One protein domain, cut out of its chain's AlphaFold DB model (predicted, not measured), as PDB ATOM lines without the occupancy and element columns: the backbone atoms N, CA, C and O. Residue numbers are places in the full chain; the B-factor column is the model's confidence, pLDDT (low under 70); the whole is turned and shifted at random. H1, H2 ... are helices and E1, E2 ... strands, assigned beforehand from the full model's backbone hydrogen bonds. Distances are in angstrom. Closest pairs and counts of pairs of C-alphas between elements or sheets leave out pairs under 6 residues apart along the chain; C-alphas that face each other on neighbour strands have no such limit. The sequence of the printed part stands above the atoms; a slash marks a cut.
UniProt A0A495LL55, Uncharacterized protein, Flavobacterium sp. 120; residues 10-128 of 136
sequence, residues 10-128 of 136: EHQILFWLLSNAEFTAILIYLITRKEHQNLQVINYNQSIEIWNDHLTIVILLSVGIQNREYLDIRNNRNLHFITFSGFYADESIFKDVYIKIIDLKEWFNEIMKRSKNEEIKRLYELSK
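Overview. This is residues 10 to 128 of the 136 residues of an uncharacterized protein of Flavobacterium sp. 120 (UniProt A0A495LL55). A twisted five-stranded sheet has two helices, H1 and H2, over one face; beyond H2, H4 and then H5 continue away from the sheet to one end of the long axis. At the other end lie H3 and part of the long link between E4 and E5. The printed part has 119 residues, with five named helices and five named strands in the order H1 H2 E1 E2 E3 H3 E4 E5 H4 H5. The sheet is mixed, in the order E1 E2 E3 E4 E5, and the class is mixed, helices and strands. The whole is compact, with a radius of gyration of the C-alphas of 14.9 A, and spans 45 by 30 by 24 A, only just elongated.

Arrangement. H1, residues 10 to 18, and H2, residues 21 to 32, touch only at the corner, and only just, with 3 pairs of C-alphas within 8 A; Leu 18 and Thr 24 have the closest C-alphas, 5.0 A apart. E1, residues 40 to 43, E2, residues 47 to 52, and E3, residues 55 to 60, form a meander, each strand the antiparallel neighbour of the one before. N 42 and O 49 are 2.8 A apart, and N 50 and O 57 also 2.8 A, within hydrogen-bond range. H3, residues 67 to 73, is only just not on the sheet, with 4 pairs of C-alphas within 10 A. E3, H3 and E4, residues 79 to 83, make a strand-helix-strand unit, two parallel neighbour strands with a helix between, its crossover right-handed; N 58 and O 80 are 2.8 A apart. E5, residues 99 to 101, is parallel to E4, with N 100 and O 81 2.9 A apart. H1 and H2 lie on the same face, giving two layers, helices on one face of a sheet. H1 runs along E1 at a height over the sheet of 9.7 A; H2 runs across the strands at 9.1 A. H4, residues 104 to 114, touches H2 at a steep tilt of 64 degrees, opposite ways; the C-alphas of Leu 27 and Trp 107 are closest, 6.2 A apart. H5, residues 118 to 126, touches H4, closest at the C-alphas of Met 112 and Tyr 124, 5.5 A. Every O i to N i+4 pair is within hydrogen-bond range in H1, H2, H4 and H5, and 2 of 3 in H3.

Along the chain. H1 begins at C-alpha 10, (23.972, 3.009, -28.791). H2 measures 16.1 A from first to last C-alpha, E2 16.5 A, E3 16.2 A and H4 15.3 A. H5 ends at C-alpha 126, (24.245, 14.699, -6.165).

Size, cuts and confidence. The C-alphas of Arg 68 and Lys 128 are farthest apart, 47.2 A. The printed part has no cut, and the link E4 to E5 is long, with 15 residues. Mean pLDDT of the printed part is 84.3; residues 63 to 75, 77 and 87 to 95 are under 70.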
ATOM      1  N   GLU A  10      22.872   2.255 -29.383       85.44
ATOM      2  CA  GLU A  10      23.972   3.009 -28.791       85.44
ATOM      3  C   GLU A  10      24.499   4.093 -29.741       85.44
ATOM      4  O   GLU A  10      24.785   5.204 -29.304       85.44
ATOM      5  N   HIS A  11      24.567   3.810 -31.046       86.19
ATOM      6  CA  HIS A  11      25.012   4.785 -32.045       86.19
ATOM      7  C   HIS A  11      23.981   5.906 -32.237       86.19
ATOM      8  O   HIS A  11      24.355   7.069 -32.385       86.19
ATOM      9  N   GLN A  12      22.685   5.574 -32.166       86.12
ATOM     10  CA  GLN A  12      21.600   6.566 -32.194       86.12
ATOM     11  C   GLN A  12      21.680   7.495 -30.985       86.12
ATOM     12  O   GLN A  12      21.595   8.711 -31.128       86.12
ATOM     13  N   ILE A  13      21.875   6.919 -29.792       90.44
ATOM     14  CA  ILE A  13      22.017   7.679 -28.546       90.44
ATOM     15  C   ILE A  13      23.234   8.601 -28.627       90.44
ATOM     16  O   ILE A  13      23.127   9.771 -28.273       90.44
ATOM     17  N   LEU A  14      24.369   8.105 -29.126       91.38
ATOM     18  CA  LEU A  14      25.567   8.920 -29.304       91.38
ATOM     19  C   LEU A  14      25.308  10.104 -30.242       91.38
ATOM     20  O   LEU A  14      25.609  11.238 -29.880       91.38
ATOM     21  N   PHE A  15      24.710   9.872 -31.413       92.31
ATOM     22  CA  PHE A  15      24.387  10.954 -32.345       92.31
ATOM     23  C   PHE A  15      23.393  11.964 -31.754       92.31
ATOM     24  O   PHE A  15      23.573  13.175 -31.890       92.31
ATOM     25  N   TRP A  16      22.374  11.483 -31.038       93.38
ATOM     26  CA  TRP A  16      21.420  12.343 -30.340       93.38
ATOM     27  C   TRP A  16      22.107  13.219 -29.282       93.38
ATOM     28  O   TRP A  16      21.862  14.423 -29.233       93.38
ATOM     29  N   LEU A  17      23.026  12.656 -28.491       93.69
ATOM     30  CA  LEU A  17      23.822  13.423 -27.526       93.69
ATOM     31  C   LEU A  17      24.706  14.464 -28.219       93.69
ATOM     32  O   LEU A  17      24.789  15.596 -27.752       93.69
ATOM     33  N   LEU A  18      25.329  14.111 -29.346       94.94
ATOM     34  CA  LEU A  18      26.168  15.028 -30.124       94.94
ATOM     35  C   LEU A  18      25.361  16.120 -30.843       94.94
ATOM     36  O   LEU A  18      25.892  17.176 -31.178       94.94
ATOM     37  N   SER A  19      24.056  15.932 -31.020       92.25
ATOM     38  CA  SER A  19      23.177  17.002 -31.506       92.25
ATOM     39  C   SER A  19      23.035  18.146 -30.487       92.25
ATOM     40  O   SER A  19      22.640  19.254 -30.848       92.25
ATOM     41  N   ASN A  20      23.394  17.921 -29.217       94.50
ATOM     42  CA  ASN A  20      23.537  18.983 -28.230       94.50
ATOM     43  C   ASN A  20      24.903  19.678 -28.388       94.50
ATOM     44  O   ASN A  20      25.956  19.099 -28.103       94.50
ATOM     45  N   ALA A  21      24.878  20.951 -28.792       93.44
ATOM     46  CA  ALA A  21      26.078  21.752 -29.035       93.44
ATOM     47  C   ALA A  21      27.027  21.833 -27.825       93.44
ATOM     48  O   ALA A  21      28.242  21.854 -28.005       93.44
ATOM     49  N   GLU A  22      26.498  21.843 -26.597       93.88
ATOM     50  CA  GLU A  22      27.317  21.850 -25.383       93.88
ATOM     51  C   GLU A  22      28.085  20.535 -25.217       93.88
ATOM     52  O   GLU A  22      29.293  20.547 -24.983       93.88
ATOM     53  N   PHE A  23      27.412  19.394 -25.374       95.38
ATOM     54  CA  PHE A  23      28.045  18.084 -25.193       95.38
ATOM     55  C   PHE A  23      29.099  17.823 -26.263       95.38
ATOM     56  O   PHE A  23      30.183  17.309 -25.966       95.38
ATOM     57  N   THR A  24      28.803  18.247 -27.491       95.88
ATOM     58  CA  THR A  24      29.742  18.217 -28.608       95.88
ATOM     59  C   THR A  24      30.954  19.100 -28.343       95.88
ATOM     60  O   THR A  24      32.077  18.609 -28.443       95.88
ATOM     61  N   ALA A  25      30.777  20.352 -27.908       95.06
ATOM     62  CA  ALA A  25      31.902  21.227 -27.570       95.06
ATOM     63  C   ALA A  25      32.807  20.623 -26.479       95.06
ATOM     64  O   ALA A  25      34.032  20.658 -26.597       95.06
ATOM     65  N   ILE A  26      32.218  19.985 -25.460       95.38
ATOM     66  CA  ILE A  26      32.965  19.308 -24.389       95.38
ATOM     67  C   ILE A  26      33.774  18.117 -24.927       95.38
ATOM     68  O   ILE A  26      34.932  17.938 -24.534       95.38
ATOM     69  N   LEU A  27      33.216  17.330 -25.856       96.12
ATOM     70  CA  LEU A  27      33.961  16.253 -26.518       96.12
ATOM     71  C   LEU A  27      35.148  16.809 -27.312       96.12
ATOM     72  O   LEU A  27      36.271  16.316 -27.187       96.12
ATOM     73  N   ILE A  28      34.919  17.863 -28.099       94.75
ATOM     74  CA  ILE A  28      35.974  18.507 -28.886       94.75
ATOM     75  C   ILE A  28      37.089  19.037 -27.982       94.75
ATOM     76  O   ILE A  28      38.270  18.832 -28.282       94.75
ATOM     77  N   TYR A  29      36.740  19.650 -26.852       94.12
ATOM     78  CA  TYR A  29      37.711  20.123 -25.871       94.12
ATOM     79  C   TYR A  29      38.557  18.975 -25.295       94.12
ATOM     80  O   TYR A  29      39.771  19.114 -25.143       94.12
ATOM     81  N   LEU A  30      37.968  17.808 -25.018       93.56
ATOM     82  CA  LEU A  30      38.722  16.626 -24.580       93.56
ATOM     83  C   LEU A  30      39.721  16.128 -25.634       93.56
ATOM     84  O   LEU A  30      40.808  15.637 -25.303       93.56
ATOM     85  N   ILE A  31      39.375  16.262 -26.913       92.44
ATOM     86  CA  ILE A  31      40.210  15.782 -28.013       92.44
ATOM     87  C   ILE A  31      41.353  16.753 -28.299       92.44
ATOM     88  O   ILE A  31      42.508  16.325 -28.351       92.44
ATOM     89  N   THR A  32      41.028  18.038 -28.431       92.44
ATOM     90  CA  THR A  32      41.915  19.083 -28.965       92.44
ATOM     91  C   THR A  32      42.538  19.976 -27.891       92.44
ATOM     92  O   THR A  32      43.502  20.687 -28.175       92.44
ATOM     93  N   ARG A  33      41.997  19.960 -26.662       91.75
ATOM     94  CA  ARG A  33      42.291  20.921 -25.577       91.75
ATOM     95  C   ARG A  33      42.035  22.382 -25.971       91.75
ATOM     96  O   ARG A  33      42.617  23.291 -25.382       91.75
ATOM     97  N   LYS A  34      41.168  22.606 -26.961       91.50
ATOM     98  CA  LYS A  34      40.773  23.923 -27.464       91.50
ATOM     99  C   LYS A  34      39.255  24.018 -27.542       91.50
ATOM    100  O   LYS A  34      38.565  23.022 -27.736       91.50
ATOM    101  N   GLU A  35      38.750  25.234 -27.389       90.56
ATOM    102  CA  GLU A  35      37.341  25.544 -27.615       90.56
ATOM    103  C   GLU A  35      37.096  25.720 -29.116       90.56
ATOM    104  O   GLU A  35      37.862  26.400 -29.802       90.56
ATOM    105  N   HIS A  36      36.018  25.123 -29.620       91.88
ATOM    106  CA  HIS A  36      35.583  25.267 -31.006       91.88
ATOM    107  C   HIS A  36      34.102  25.649 -31.042       91.88
ATOM    108  O   HIS A  36      33.305  25.186 -30.228       91.88
ATOM    109  N   GLN A  37      33.738  26.502 -31.996       89.38
ATOM    110  CA  GLN A  37      32.371  26.987 -32.197       89.38
ATOM    111  C   GLN A  37      31.873  26.624 -33.596       89.38
ATOM    112  O   GLN A  37      32.665  26.225 -34.452       89.38
ATOM    113  N   ASN A  38      30.567  26.785 -33.823       92.69
ATOM    114  CA  ASN A  38      29.909  26.524 -35.109       92.69
ATOM    115  C   ASN A  38      30.153  25.098 -35.626       92.69
ATOM    116  O   ASN A  38      30.356  24.881 -36.816       92.69
ATOM    117  N   LEU A  39      30.176  24.136 -34.702       93.38
ATOM    118  CA  LEU A  39      30.381  22.727 -35.007       93.38
ATOM    119  C   LEU A  39      29.122  22.162 -35.662       93.38
ATOM    120  O   LEU A  39      28.024  22.279 -35.115       93.38
ATOM    121  N   GLN A  40      29.296  21.534 -36.817       93.62
ATOM    122  CA  GLN A  40      28.264  20.761 -37.489       93.62
ATOM    123  C   GLN A  40      28.478  19.284 -37.195       93.62
ATOM    124  O   GLN A  40      29.616  18.823 -37.187       93.62
ATOM    125  N   VAL A  41      27.393  18.552 -36.951       93.75
ATOM    126  CA  VAL A  41      27.431  17.111 -36.690       93.75
ATOM    127  C   VAL A  41      26.666  16.404 -37.797       93.75
ATOM    128  O   VAL A  41      25.467  16.618 -37.965       93.75
ATOM    129  N   ILE A  42      27.368  15.573 -38.557       89.56
ATOM    130  CA  ILE A  42      26.818  14.788 -39.660       89.56
ATOM    131  C   ILE A  42      26.941  13.315 -39.300       89.56
ATOM    132  O   ILE A  42      27.973  12.857 -38.816       89.56
ATOM    133  N   ASN A  43      25.871  12.567 -39.533       85.38
ATOM    134  CA  ASN A  43      25.890  11.125 -39.377       85.38
ATOM    135  C   ASN A  43      26.124  10.442 -40.722       85.38
ATOM    136  O   ASN A  43      25.454  10.762 -41.703       85.38
ATOM    137  N   TYR A  44      26.987   9.436 -40.713       83.19
ATOM    138  CA  TYR A  44      27.156   8.475 -41.792       83.19
ATOM    139  C   TYR A  44      26.836   7.071 -41.276       83.19
ATOM    140  O   TYR A  44      26.582   6.844 -40.093       83.19
ATOM    141  N   ASN A  45      26.863   6.089 -42.170       76.62
ATOM    142  CA  ASN A  45      26.477   4.716 -41.840       76.62
ATOM    143  C   ASN A  45      27.388   4.078 -40.780       76.62
ATOM    144  O   ASN A  45      26.962   3.207 -40.024       76.62
ATOM    145  N   GLN A  46      28.660   4.474 -40.758       80.44
ATOM    146  CA  GLN A  46      29.710   3.827 -39.968       80.44
ATOM    147  C   GLN A  46      30.584   4.834 -39.206       80.44
ATOM    148  O   GLN A  46      31.514   4.437 -38.499       80.44
ATOM    149  N   SER A  47      30.254   6.121 -39.297       86.06
ATOM    150  CA  SER A  47      30.902   7.198 -38.559       86.06
ATOM    151  C   SER A  47      29.941   8.326 -38.229       86.06
ATOM    152  O   SER A  47      28.886   8.479 -38.838       86.06
ATOM    153  N   ILE A  48      30.356   9.154 -37.278       90.88
ATOM    154  CA  ILE A  48      29.803  10.490 -37.072       90.88
ATOM    155  C   ILE A  48      30.930  11.478 -37.338       90.88
ATOM    156  O   ILE A  48      32.027  11.315 -36.808       90.88
ATOM    157  N   GLU A  49      30.673  12.493 -38.146       90.88
ATOM    158  CA  GLU A  49      31.615  13.570 -38.409       90.88
ATOM    159  C   GLU A  49      31.187  14.823 -37.652       90.88
ATOM    160  O   GLU A  49      30.020  15.212 -37.674       90.88
ATOM    161  N   ILE A  50      32.141  15.458 -36.982       94.06
ATOM    162  CA  ILE A  50      31.971  16.758 -36.350       94.06
ATOM    163  C   ILE A  50      32.967  17.705 -36.989       94.06
ATOM    164  O   ILE A  50      34.169  17.450 -36.925       94.06
ATOM    165  N   TRP A  51      32.507  18.800 -37.577       92.62
ATOM    166  CA  TRP A  51      33.412  19.679 -38.305       92.62
ATOM    167  C   TRP A  51      33.041  21.157 -38.235       92.62
ATOM    168  O   TRP A  51      31.909  21.538 -37.939       92.62
ATOM    169  N   ASN A  52      34.043  21.990 -38.493       91.69
ATOM    170  CA  ASN A  52      33.932  23.398 -38.851       91.69
ATOM    171  C   ASN A  52      35.124  23.775 -39.753       91.69
ATOM    172  O   ASN A  52      35.942  22.922 -40.094       91.69
ATOM    173  N   ASP A  53      35.279  25.056 -40.087       88.81
ATOM    174  CA  ASP A  53      36.362  25.545 -40.961       88.81
ATOM    175  C   ASP A  53      37.789  25.292 -40.424       88.81
ATOM    176  O   ASP A  53      38.783  25.523 -41.117       88.81
ATOM    177  N   HIS A  54      37.925  24.857 -39.170       89.12
ATOM    178  CA  HIS A  54      39.204  24.707 -38.480       89.12
ATOM    179  C   HIS A  54      39.468  23.298 -37.957       89.12
ATOM    180  O   HIS A  54      40.583  23.038 -37.505       89.12
ATOM    181  N   LEU A  55      38.483  22.406 -37.967       90.62
ATOM    182  CA  LEU A  55      38.558  21.106 -37.318       90.62
ATOM    183  C   LEU A  55      37.633  20.123 -38.019       90.62
ATOM    184  O   LEU A  55      36.476  20.442 -38.264       90.62
ATOM    185  N   THR A  56      38.116  18.902 -38.212       91.25
ATOM    186  CA  THR A  56      37.282  17.757 -38.571       91.25
ATOM    187  C   THR A  56      37.569  16.630 -37.592       91.25
ATOM    188  O   THR A  56      38.722  16.266 -37.367       91.25
ATOM    189  N   ILE A  57      36.529  16.064 -36.993       92.06
ATOM    190  CA  ILE A  57      36.608  14.889 -36.132       92.06
ATOM    191  C   ILE A  57      35.731  13.805 -36.724       92.06
ATOM    192  O   ILE A  57      34.545  14.021 -36.942       92.06
ATOM    193  N   VAL A  58      36.302  12.625 -36.925       90.56
ATOM    194  CA  VAL A  58      35.583  11.445 -37.393       90.56
ATOM    195  C   VAL A  58      35.535  10.433 -36.258       90.56
ATOM    196  O   VAL A  58      36.562   9.911 -35.823       90.56
ATOM    197  N   ILE A  59      34.329  10.161 -35.773       90.81
ATOM    198  CA  ILE A  59      34.042   9.158 -34.750       90.81
ATOM    199  C   ILE A  59      33.740   7.839 -35.448       90.81
ATOM    200  O   ILE A  59      32.743   7.732 -36.155       90.81
ATOM    201  N   LEU A  60      34.579   6.831 -35.234       87.19
ATOM    202  CA  LEU A  60      34.429   5.505 -35.826       87.19
ATOM    203  C   LEU A  60      33.422   4.666 -35.032       87.19
ATOM    204  O   LEU A  60      33.612   4.431 -33.834       87.19
ATOM    205  N   LEU A  61      32.373   4.196 -35.714       84.19
ATOM    206  CA  LEU A  61      31.320   3.356 -35.135       84.19
ATOM    207  C   LEU A  61      31.419   1.884 -35.560       84.19
ATOM    208  O   LEU A  61      30.868   1.018 -34.880       84.19
ATOM    209  N   SER A  62      32.077   1.596 -36.688       75.06
ATOM    210  CA  SER A  62      32.239   0.246 -37.241       75.06
ATOM    211  C   SER A  62      33.468   0.151 -38.157       75.06
ATOM    212  O   SER A  62      33.925   1.157 -38.694       75.06
ATOM    213  N   VAL A  63      33.966  -1.071 -38.377       64.31
ATOM    214  CA  VAL A  63      35.151  -1.416 -39.198       64.31
ATOM    215  C   VAL A  63      34.938  -1.312 -40.712       64.31
ATOM    216  O   VAL A  63      35.837  -1.596 -41.493       64.31
ATOM    217  N   GLY A  64      33.747  -0.925 -41.162       57.22
ATOM    218  CA  GLY A  64      33.402  -0.985 -42.579       57.22
ATOM    219  C   GLY A  64      33.638   0.291 -43.379       57.22
ATOM    220  O   GLY A  64      33.310   0.279 -44.567       57.22
ATOM    221  N   ILE A  65      34.134   1.375 -42.763       61.03
ATOM    222  CA  ILE A  65      34.260   2.641 -43.488       61.03
ATOM    223  C   ILE A  65      35.192   2.403 -44.670       61.03
ATOM    224  O   ILE A  65      36.312   1.896 -44.553       61.03
ATOM    225  N   GLN A  66      34.672   2.689 -45.851       56.19
ATOM    226  CA  GLN A  66      35.361   2.344 -47.072       56.19
ATOM    227  C   GLN A  66      36.559   3.272 -47.234       56.19
ATOM    228  O   GLN A  66      36.436   4.488 -47.105       56.19
ATOM    229  N   ASN A  67      37.705   2.697 -47.606       56.09
ATOM    230  CA  ASN A  67      38.945   3.421 -47.897       56.09
ATOM    231  C   ASN A  67      38.748   4.703 -48.732       56.09
ATOM    232  O   ASN A  67      39.535   5.625 -48.585       56.09
ATOM    233  N   ARG A  68      37.717   4.812 -49.585       53.97
ATOM    234  CA  ARG A  68      37.458   6.026 -50.381       53.97
ATOM    235  C   ARG A  68      37.082   7.258 -49.555       53.97
ATOM    236  O   ARG A  68      37.744   8.272 -49.722       53.97
ATOM    237  N   GLU A  69      36.103   7.168 -48.650       59.66
ATOM    238  CA  GLU A  69      35.701   8.320 -47.817       59.66
ATOM    239  C   GLU A  69      36.877   8.817 -46.962       59.66
ATOM    240  O   GLU A  69      37.061  10.016 -46.773       59.66
ATOM    241  N   TYR A  70      37.742   7.897 -46.527       66.00
ATOM    242  CA  TYR A  70      38.963   8.210 -45.790       66.00
ATOM    243  C   TYR A  70      40.076   8.840 -46.620       66.00
ATOM    244  O   TYR A  70      40.769   9.738 -46.138       66.00
ATOM    245  N   LEU A  71      40.297   8.349 -47.843       60.97
ATOM    246  CA  LEU A  71      41.356   8.846 -48.720       60.97
ATOM    247  C   LEU A  71      41.131  10.313 -49.097       60.97
ATOM    248  O   LEU A  71      42.113  11.043 -49.249       60.97
ATOM    249  N   ASP A  72      39.872  10.735 -49.186       64.75
ATOM    250  CA  ASP A  72      39.510  12.096 -49.569       64.75
ATOM    251  C   ASP A  72      39.725  13.095 -48.421       64.75
ATOM    252  O   ASP A  72      40.198  14.210 -48.650       64.75
ATOM    253  N   ILE A  73      39.479  12.691 -47.170       66.75
ATOM    254  CA  ILE A  73      39.603  13.584 -46.006       66.75
ATOM    255  C   ILE A  73      40.967  13.521 -45.306       66.75
ATOM    256  O   ILE A  73      41.339  14.496 -44.657       66.75
ATOM    257  N   ARG A  74      41.766  12.448 -45.460       65.75
ATOM    258  CA  ARG A  74      43.033  12.251 -44.708       65.75
ATOM    259  C   ARG A  74      44.073  13.368 -44.852       65.75
ATOM    260  O   ARG A  74      44.973  13.470 -44.027       65.75
ATOM    261  N   ASN A  75      43.973  14.183 -45.901       64.25
ATOM    262  CA  ASN A  75      44.900  15.287 -46.155       64.25
ATOM    263  C   ASN A  75      44.505  16.592 -45.431       64.25
ATOM    264  O   ASN A  75      45.248  17.575 -45.506       64.25
ATOM    265  N   ASN A  76      43.369  16.627 -44.725       70.50
ATOM    266  CA  ASN A  76      42.988  17.785 -43.920       70.50
ATOM    267  C   ASN A  76      43.913  17.929 -42.707       70.50
ATOM    268  O   ASN A  76      44.038  17.030 -41.879       70.50
ATOM    269  N   ARG A  77      44.548  19.101 -42.578       66.12
ATOM    270  CA  ARG A  77      45.588  19.358 -41.564       66.12
ATOM    271  C   ARG A  77      45.100  19.263 -40.113       66.12
ATOM    272  O   ARG A  77      45.928  19.071 -39.231       66.12
ATOM    273  N   ASN A  78      43.793  19.373 -39.875       82.88
ATOM    274  CA  ASN A  78      43.177  19.328 -38.543       82.88
ATOM    275  C   ASN A  78      42.127  18.210 -38.446       82.88
ATOM    276  O   ASN A  78      41.030  18.418 -37.927       82.88
ATOM    277  N   LEU A  79      42.455  17.042 -38.998       87.69
ATOM    278  CA  LEU A  79      41.622  15.850 -38.927       87.69
ATOM    279  C   LEU A  79      41.989  14.994 -37.708       87.69
ATOM    280  O   LEU A  79      43.148  14.632 -37.515       87.69
ATOM    281  N   HIS A  80      40.985  14.625 -36.916       89.38
ATOM    282  CA  HIS A  80      41.126  13.720 -35.782       89.38
ATOM    283  C   HIS A  80      40.223  12.506 -35.956       89.38
ATOM    284  O   HIS A  80      39.006  12.641 -36.052       89.38
ATOM    285  N   PHE A  81      40.804  11.314 -35.914       88.06
ATOM    286  CA  PHE A  81      40.032  10.083 -35.813       88.06
ATOM    287  C   PHE A  81      39.902   9.686 -34.355       88.06
ATOM    288  O   PHE A  81      40.901   9.628 -33.630       88.06
ATOM    289  N   ILE A  82      38.674   9.410 -33.925       91.00
ATOM    290  CA  ILE A  82      38.407   8.941 -32.572       91.00
ATOM    291  C   ILE A  82      37.527   7.700 -32.570       91.00
ATOM    292  O   ILE A  82      36.754   7.451 -33.493       91.00
ATOM    293  N   THR A  83      37.592   6.951 -31.479       89.44
ATOM    294  CA  THR A  83      36.639   5.881 -31.185       89.44
ATOM    295  C   THR A  83      36.392   5.785 -29.683       89.44
ATOM    296  O   THR A  83      37.245   6.160 -28.885       89.44
ATOM    297  N   PHE A  84      35.233   5.259 -29.292       88.38
ATOM    298  CA  PHE A  84      34.916   4.939 -27.894       88.38
ATOM    299  C   PHE A  84      35.192   3.468 -27.543       88.38
ATOM    300  O   PHE A  84      34.877   3.017 -26.446       88.38
ATOM    301  N   SER A  85      35.748   2.696 -28.481       81.75
ATOM    302  CA  SER A  85      35.949   1.257 -28.346       81.75
ATOM    303  C   SER A  85      37.372   0.875 -28.743       81.75
ATOM    304  O   SER A  85      37.824   1.191 -29.841       81.75
ATOM    305  N   GLY A  86      38.067   0.157 -27.859       70.75
ATOM    306  CA  GLY A  86      39.443  -0.285 -28.106       70.75
ATOM    307  C   GLY A  86      39.586  -1.255 -29.281       70.75
ATOM    308  O   GLY A  86      40.652  -1.315 -29.878       70.75
ATOM    309  N   PHE A  87      38.508  -1.944 -29.672       67.88
ATOM    310  CA  PHE A  87      38.521  -2.912 -30.772       67.88
ATOM    311  C   PHE A  87      38.952  -2.310 -32.120       67.88
ATOM    312  O   PHE A  87      39.528  -3.014 -32.939       67.88
ATOM    313  N   TYR A  88      38.695  -1.020 -32.356       63.47
ATOM    314  CA  TYR A  88      38.945  -0.391 -33.658       63.47
ATOM    315  C   TYR A  88      40.374   0.137 -33.835       63.47
ATOM    316  O   TYR A  88      40.778   0.413 -34.961       63.47
ATOM    317  N   ALA A  89      41.137   0.295 -32.750       59.72
ATOM    318  CA  ALA A  89      42.500   0.826 -32.821       59.72
ATOM    319  C   ALA A  89      43.516  -0.199 -33.363       59.72
ATOM    320  O   ALA A  89      44.534   0.197 -33.921       59.72
ATOM    321  N   ASP A  90      43.214  -1.497 -33.244       58.12
ATOM    322  CA  ASP A  90      44.106  -2.599 -33.636       58.12
ATOM    323  C   ASP A  90      43.797  -3.173 -35.034       58.12
ATOM    324  O   ASP A  90      44.441  -4.113 -35.509       58.12
ATOM    325  N   GLU A  91      42.803  -2.614 -35.723       62.81
ATOM    326  CA  GLU A  91      42.366  -3.075 -37.036       62.81
ATOM    327  C   GLU A  91      43.389  -2.721 -38.120       62.81
ATOM    328  O   GLU A  91      43.760  -1.564 -38.329       62.81
ATOM    329  N   SER A  92      43.811  -3.733 -38.885       57.12
ATOM    330  CA  SER A  92      44.839  -3.583 -39.924       57.12
ATOM    331  C   SER A  92      44.503  -2.566 -41.026       57.12
ATOM    332  O   SER A  92      45.408  -2.113 -41.728       57.12
ATOM    333  N   ILE A  93      43.223  -2.208 -41.155       60.94
ATOM    334  CA  ILE A  93      42.689  -1.232 -42.108       60.94
ATOM    335  C   ILE A  93      43.120   0.201 -41.736       60.94
ATOM    336  O   ILE A  93      43.244   1.046 -42.618       60.94
ATOM    337  N   PHE A  94      43.442   0.464 -40.464       66.12
ATOM    338  CA  PHE A  94      43.798   1.795 -39.953       66.12
ATOM    339  C   PHE A  94      45.281   1.979 -39.628       66.12
ATOM    340  O   PHE A  94      45.644   2.935 -38.950       66.12
ATOM    341  N   LYS A  95      46.160   1.104 -40.128       65.19
ATOM    342  CA  LYS A  95      47.598   1.103 -39.789       65.19
ATOM    343  C   LYS A  95      48.319   2.438 -40.001       65.19
ATOM    344  O   LYS A  95      49.276   2.716 -39.285       65.19
ATOM    345  N   ASP A  96      47.850   3.256 -40.939       70.62
ATOM    346  CA  ASP A  96      48.459   4.549 -41.273       70.62
ATOM    347  C   ASP A  96      47.749   5.747 -40.615       70.62
ATOM    348  O   ASP A  96      48.037   6.901 -40.936       70.62
ATOM    349  N   VAL A  97      46.800   5.497 -39.707       72.94
ATOM    350  CA  VAL A  97      45.969   6.525 -39.077       72.94
ATOM    351  C   VAL A  97      46.045   6.405 -37.563       72.94
ATOM    352  O   VAL A  97      45.722   5.379 -36.973       72.94
ATOM    353  N   TYR A  98      46.418   7.500 -36.904       79.25
ATOM    354  CA  TYR A  98      46.328   7.570 -35.453       79.25
ATOM    355  C   TYR A  98      44.865   7.737 -35.023       79.25
ATOM    356  O   TYR A  98      44.276   8.806 -35.203       79.25
ATOM    357  N   ILE A  99      44.290   6.684 -34.441       85.00
ATOM    358  CA  ILE A  99      42.952   6.712 -33.845       85.00
ATOM    359  C   ILE A  99      43.090   6.949 -32.343       85.00
ATOM    360  O   ILE A  99      43.662   6.137 -31.615       85.00
ATOM    361  N   LYS A 100      42.520   8.050 -31.853       88.38
ATOM    362  CA  LYS A 100      42.465   8.338 -30.419       88.38
ATOM    363  C   LYS A 100      41.276   7.612 -29.792       88.38
ATOM    364  O   LYS A 100      40.124   7.889 -30.123       88.38
ATOM    365  N   ILE A 101      41.540   6.726 -28.841       90.31
ATOM    366  CA  ILE A 101      40.477   6.140 -28.023       90.31
ATOM    367  C   ILE A 101      40.062   7.174 -26.971       90.31
ATOM    368  O   ILE A 101      40.905   7.703 -26.246       90.31
ATOM    369  N   ILE A 102      38.768   7.473 -26.902       92.19
ATOM    370  CA  ILE A 102      38.170   8.329 -25.880       92.19
ATOM    371  C   ILE A 102      37.410   7.446 -24.901       92.19
ATOM    372  O   ILE A 102      36.555   6.657 -25.303       92.19
ATOM    373  N   ASP A 103      37.692   7.594 -23.608       91.12
ATOM    374  CA  ASP A 103      36.886   6.950 -22.578       91.12
ATOM    375  C   ASP A 103      35.531   7.667 -22.480       91.12
ATOM    376  O   ASP A 103      35.443   8.857 -22.158       91.12
ATOM    377  N   LEU A 104      34.451   6.931 -22.743       89.38
ATOM    378  CA  LEU A 104      33.089   7.446 -22.642       89.38
ATOM    379  C   LEU A 104      32.783   7.973 -21.228       89.38
ATOM    380  O   LEU A 104      32.058   8.957 -21.084       89.38
ATOM    381  N   LYS A 105      33.360   7.366 -20.182       90.81
ATOM    382  CA  LYS A 105      33.227   7.842 -18.798       90.81
ATOM    383  C   LYS A 105      33.958   9.159 -18.582       90.81
ATOM    384  O   LYS A 105      33.455  10.003 -17.844       90.81
ATOM    385  N   GLU A 106      35.119   9.355 -19.206       92.81
ATOM    386  CA  GLU A 106      35.828  10.637 -19.153       92.81
ATOM    387  C   GLU A 106      34.976  11.734 -19.796       92.81
ATOM    388  O   GLU A 106      34.763  12.779 -19.178       92.81
ATOM    389  N   TRP A 107      34.403  11.468 -20.975       94.75
ATOM    390  CA  TRP A 107      33.500  12.413 -21.630       94.75
ATOM    391  C   TRP A 107      32.268  12.731 -20.782       94.75
ATOM    392  O   TRP A 107      31.971  13.906 -20.556       94.75
ATOM    393  N   PHE A 108      31.605  11.712 -20.234       92.25
ATOM    394  CA  PHE A 108      30.467  11.904 -19.340       92.25
ATOM    395  C   PHE A 108      30.837  12.745 -18.110       92.25
ATOM    396  O   PHE A 108      30.142  13.703 -17.779       92.25
ATOM    397  N   ASN A 109      31.965  12.451 -17.462       91.88
ATOM    398  CA  ASN A 109      32.429  13.214 -16.306       91.88
ATOM    399  C   ASN A 109      32.711  14.682 -16.649       91.88
ATOM    400  O   ASN A 109      32.411  15.563 -15.845       91.88
ATOM    401  N   GLU A 110      33.276  14.968 -17.822       94.06
ATOM    402  CA  GLU A 110      33.476  16.351 -18.253       94.06
ATOM    403  C   GLU A 110      32.159  17.059 -18.587       94.06
ATOM    404  O   GLU A 110      32.034  18.237 -18.258       94.06
ATOM    405  N   ILE A 111      31.155  16.359 -19.135       94.50
ATOM    406  CA  ILE A 111      29.795  16.905 -19.290       94.50
ATOM    407  C   ILE A 111      29.248  17.335 -17.928       94.50
ATOM    408  O   ILE A 111      28.840  18.483 -17.762       94.50
ATOM    409  N   MET A 112      29.311  16.445 -16.936       93.12
ATOM    410  CA  MET A 112      28.808  16.719 -15.587       93.12
ATOM    411  C   MET A 112      29.501  17.925 -14.935       93.12
ATOM    412  O   MET A 112      28.849  18.727 -14.272       93.12
ATOM    413  N   LYS A 113      30.815  18.076 -15.135       90.56
ATOM    414  CA  LYS A 113      31.604  19.170 -14.546       90.56
ATOM    415  C   LYS A 113      31.425  20.511 -15.256       90.56
ATOM    416  O   LYS A 113      31.496  21.549 -14.604       90.56
ATOM    417  N   ARG A 114      31.312  20.506 -16.589       90.88
ATOM    418  CA  ARG A 114      31.405  21.722 -17.419       90.88
ATOM    419  C   ARG A 114      30.062  22.231 -17.922       90.88
ATOM    420  O   ARG A 114      30.012  23.365 -18.393       90.88
ATOM    421  N   SER A 115      29.002  21.426 -17.840       92.38
ATOM    422  CA  SER A 115      27.697  21.834 -18.348       92.38
ATOM    423  C   SER A 115      27.163  23.068 -17.616       92.38
ATOM    424  O   SER A 115      27.251  23.223 -16.395       92.38
ATOM    425  N   LYS A 116      26.579  23.967 -18.397       90.38
ATOM    426  CA  LYS A 116      25.848  25.152 -17.970       90.38
ATOM    427  C   LYS A 116      24.392  24.824 -17.644       90.38
ATOM    428  O   LYS A 116      23.738  25.660 -17.029       90.38
ATOM    429  N   ASN A 117      23.898  23.637 -18.008       92.81
ATOM    430  CA  ASN A 117      22.559  23.177 -17.664       92.81
ATOM    431  C   ASN A 117      22.444  22.944 -16.146       92.81
ATOM    432  O   ASN A 117      23.186  22.157 -15.558       92.81
ATOM    433  N   GLU A 118      21.489  23.622 -15.509       93.00
ATOM    434  CA  GLU A 118      21.295  23.573 -14.056       93.00
ATOM    435  C   GLU A 118      20.900  22.186 -13.532       93.00
ATOM    436  O   GLU A 118      21.291  21.813 -12.427       93.00
ATOM    437  N   GLU A 119      20.171  21.383 -14.307       94.00
ATOM    438  CA  GLU A 119      19.829  20.013 -13.914       94.00
ATOM    439  C   GLU A 119      21.073  19.124 -13.892       94.00
ATOM    440  O   GLU A 119      21.279  18.372 -12.940       94.00
ATOM    441  N   ILE A 120      21.955  19.269 -14.884       93.12
ATOM    442  CA  ILE A 120      23.219  18.525 -14.944       93.12
ATOM    443  C   ILE A 120      24.135  18.928 -13.786       93.12
ATOM    444  O   ILE A 120      24.708  18.055 -13.134       93.12
ATOM    445  N   LYS A 121      24.203  20.221 -13.445       91.81
ATOM    446  CA  LYS A 121      24.935  20.687 -12.255       91.81
ATOM    447  C   LYS A 121      24.373  20.090 -10.967       91.81
ATOM    448  O   LYS A 121      25.138  19.625 -10.126       91.81
ATOM    449  N   ARG A 122      23.045  20.049 -10.809       93.56
ATOM    450  CA  ARG A 122      22.399  19.413  -9.644       93.56
ATOM    451  C   ARG A 122      22.731  17.926  -9.561       93.56
ATOM    452  O   ARG A 122      23.056  17.446  -8.479       93.56
ATOM    453  N   LEU A 123      22.697  17.207 -10.684       92.81
ATOM    454  CA  LEU A 123      23.105  15.801 -10.742       92.81
ATOM    455  C   LEU A 123      24.598  15.626 -10.419       92.81
ATOM    456  O   LEU A 123      24.971  14.659  -9.757       92.81
ATOM    457  N   TYR A 124      25.454  16.562 -10.836       90.62
ATOM    458  CA  TYR A 124      26.873  16.543 -10.488       90.62
ATOM    459  C   TYR A 124      27.082  16.725  -8.982       90.62
ATOM    460  O   TYR A 124      27.838  15.965  -8.382       90.62
ATOM    461  N   GLU A 125      26.379  17.658  -8.340       89.81
ATOM    462  CA  GLU A 125      26.424  17.795  -6.879       89.81
ATOM    463  C   GLU A 125      25.878  16.547  -6.171       89.81
ATOM    464  O   GLU A 125      26.497  16.062  -5.224       89.81
ATOM    465  N   LEU A 126      24.787  15.960  -6.678       90.00
ATOM    466  CA  LEU A 126      24.245  14.699  -6.165       90.00
ATOM    467  C   LEU A 126      25.281  13.567  -6.239       90.00
ATOM    468  O   LEU A 126      25.404  12.787  -5.300       90.00
ATOM    469  N   SER A 127      26.080  13.502  -7.309       85.44
ATOM    470  CA  SER A 127      27.124  12.477  -7.470       85.44
ATOM    471  C   SER A 127      28.227  12.529  -6.398       85.44
ATOM    472  O   SER A 127      28.969  11.563  -6.238       85.44
ATOM    473  N   LYS A 128      28.328  13.632  -5.639       87.62
ATOM    474  CA  LYS A 128      29.297  13.809  -4.543       87.62
ATOM    475  C   LYS A 128      28.772  13.361  -3.179       87.62
ATOM    476  O   LYS A 128      29.527  13.424  -2.205       87.62
TER     477      LYS A 128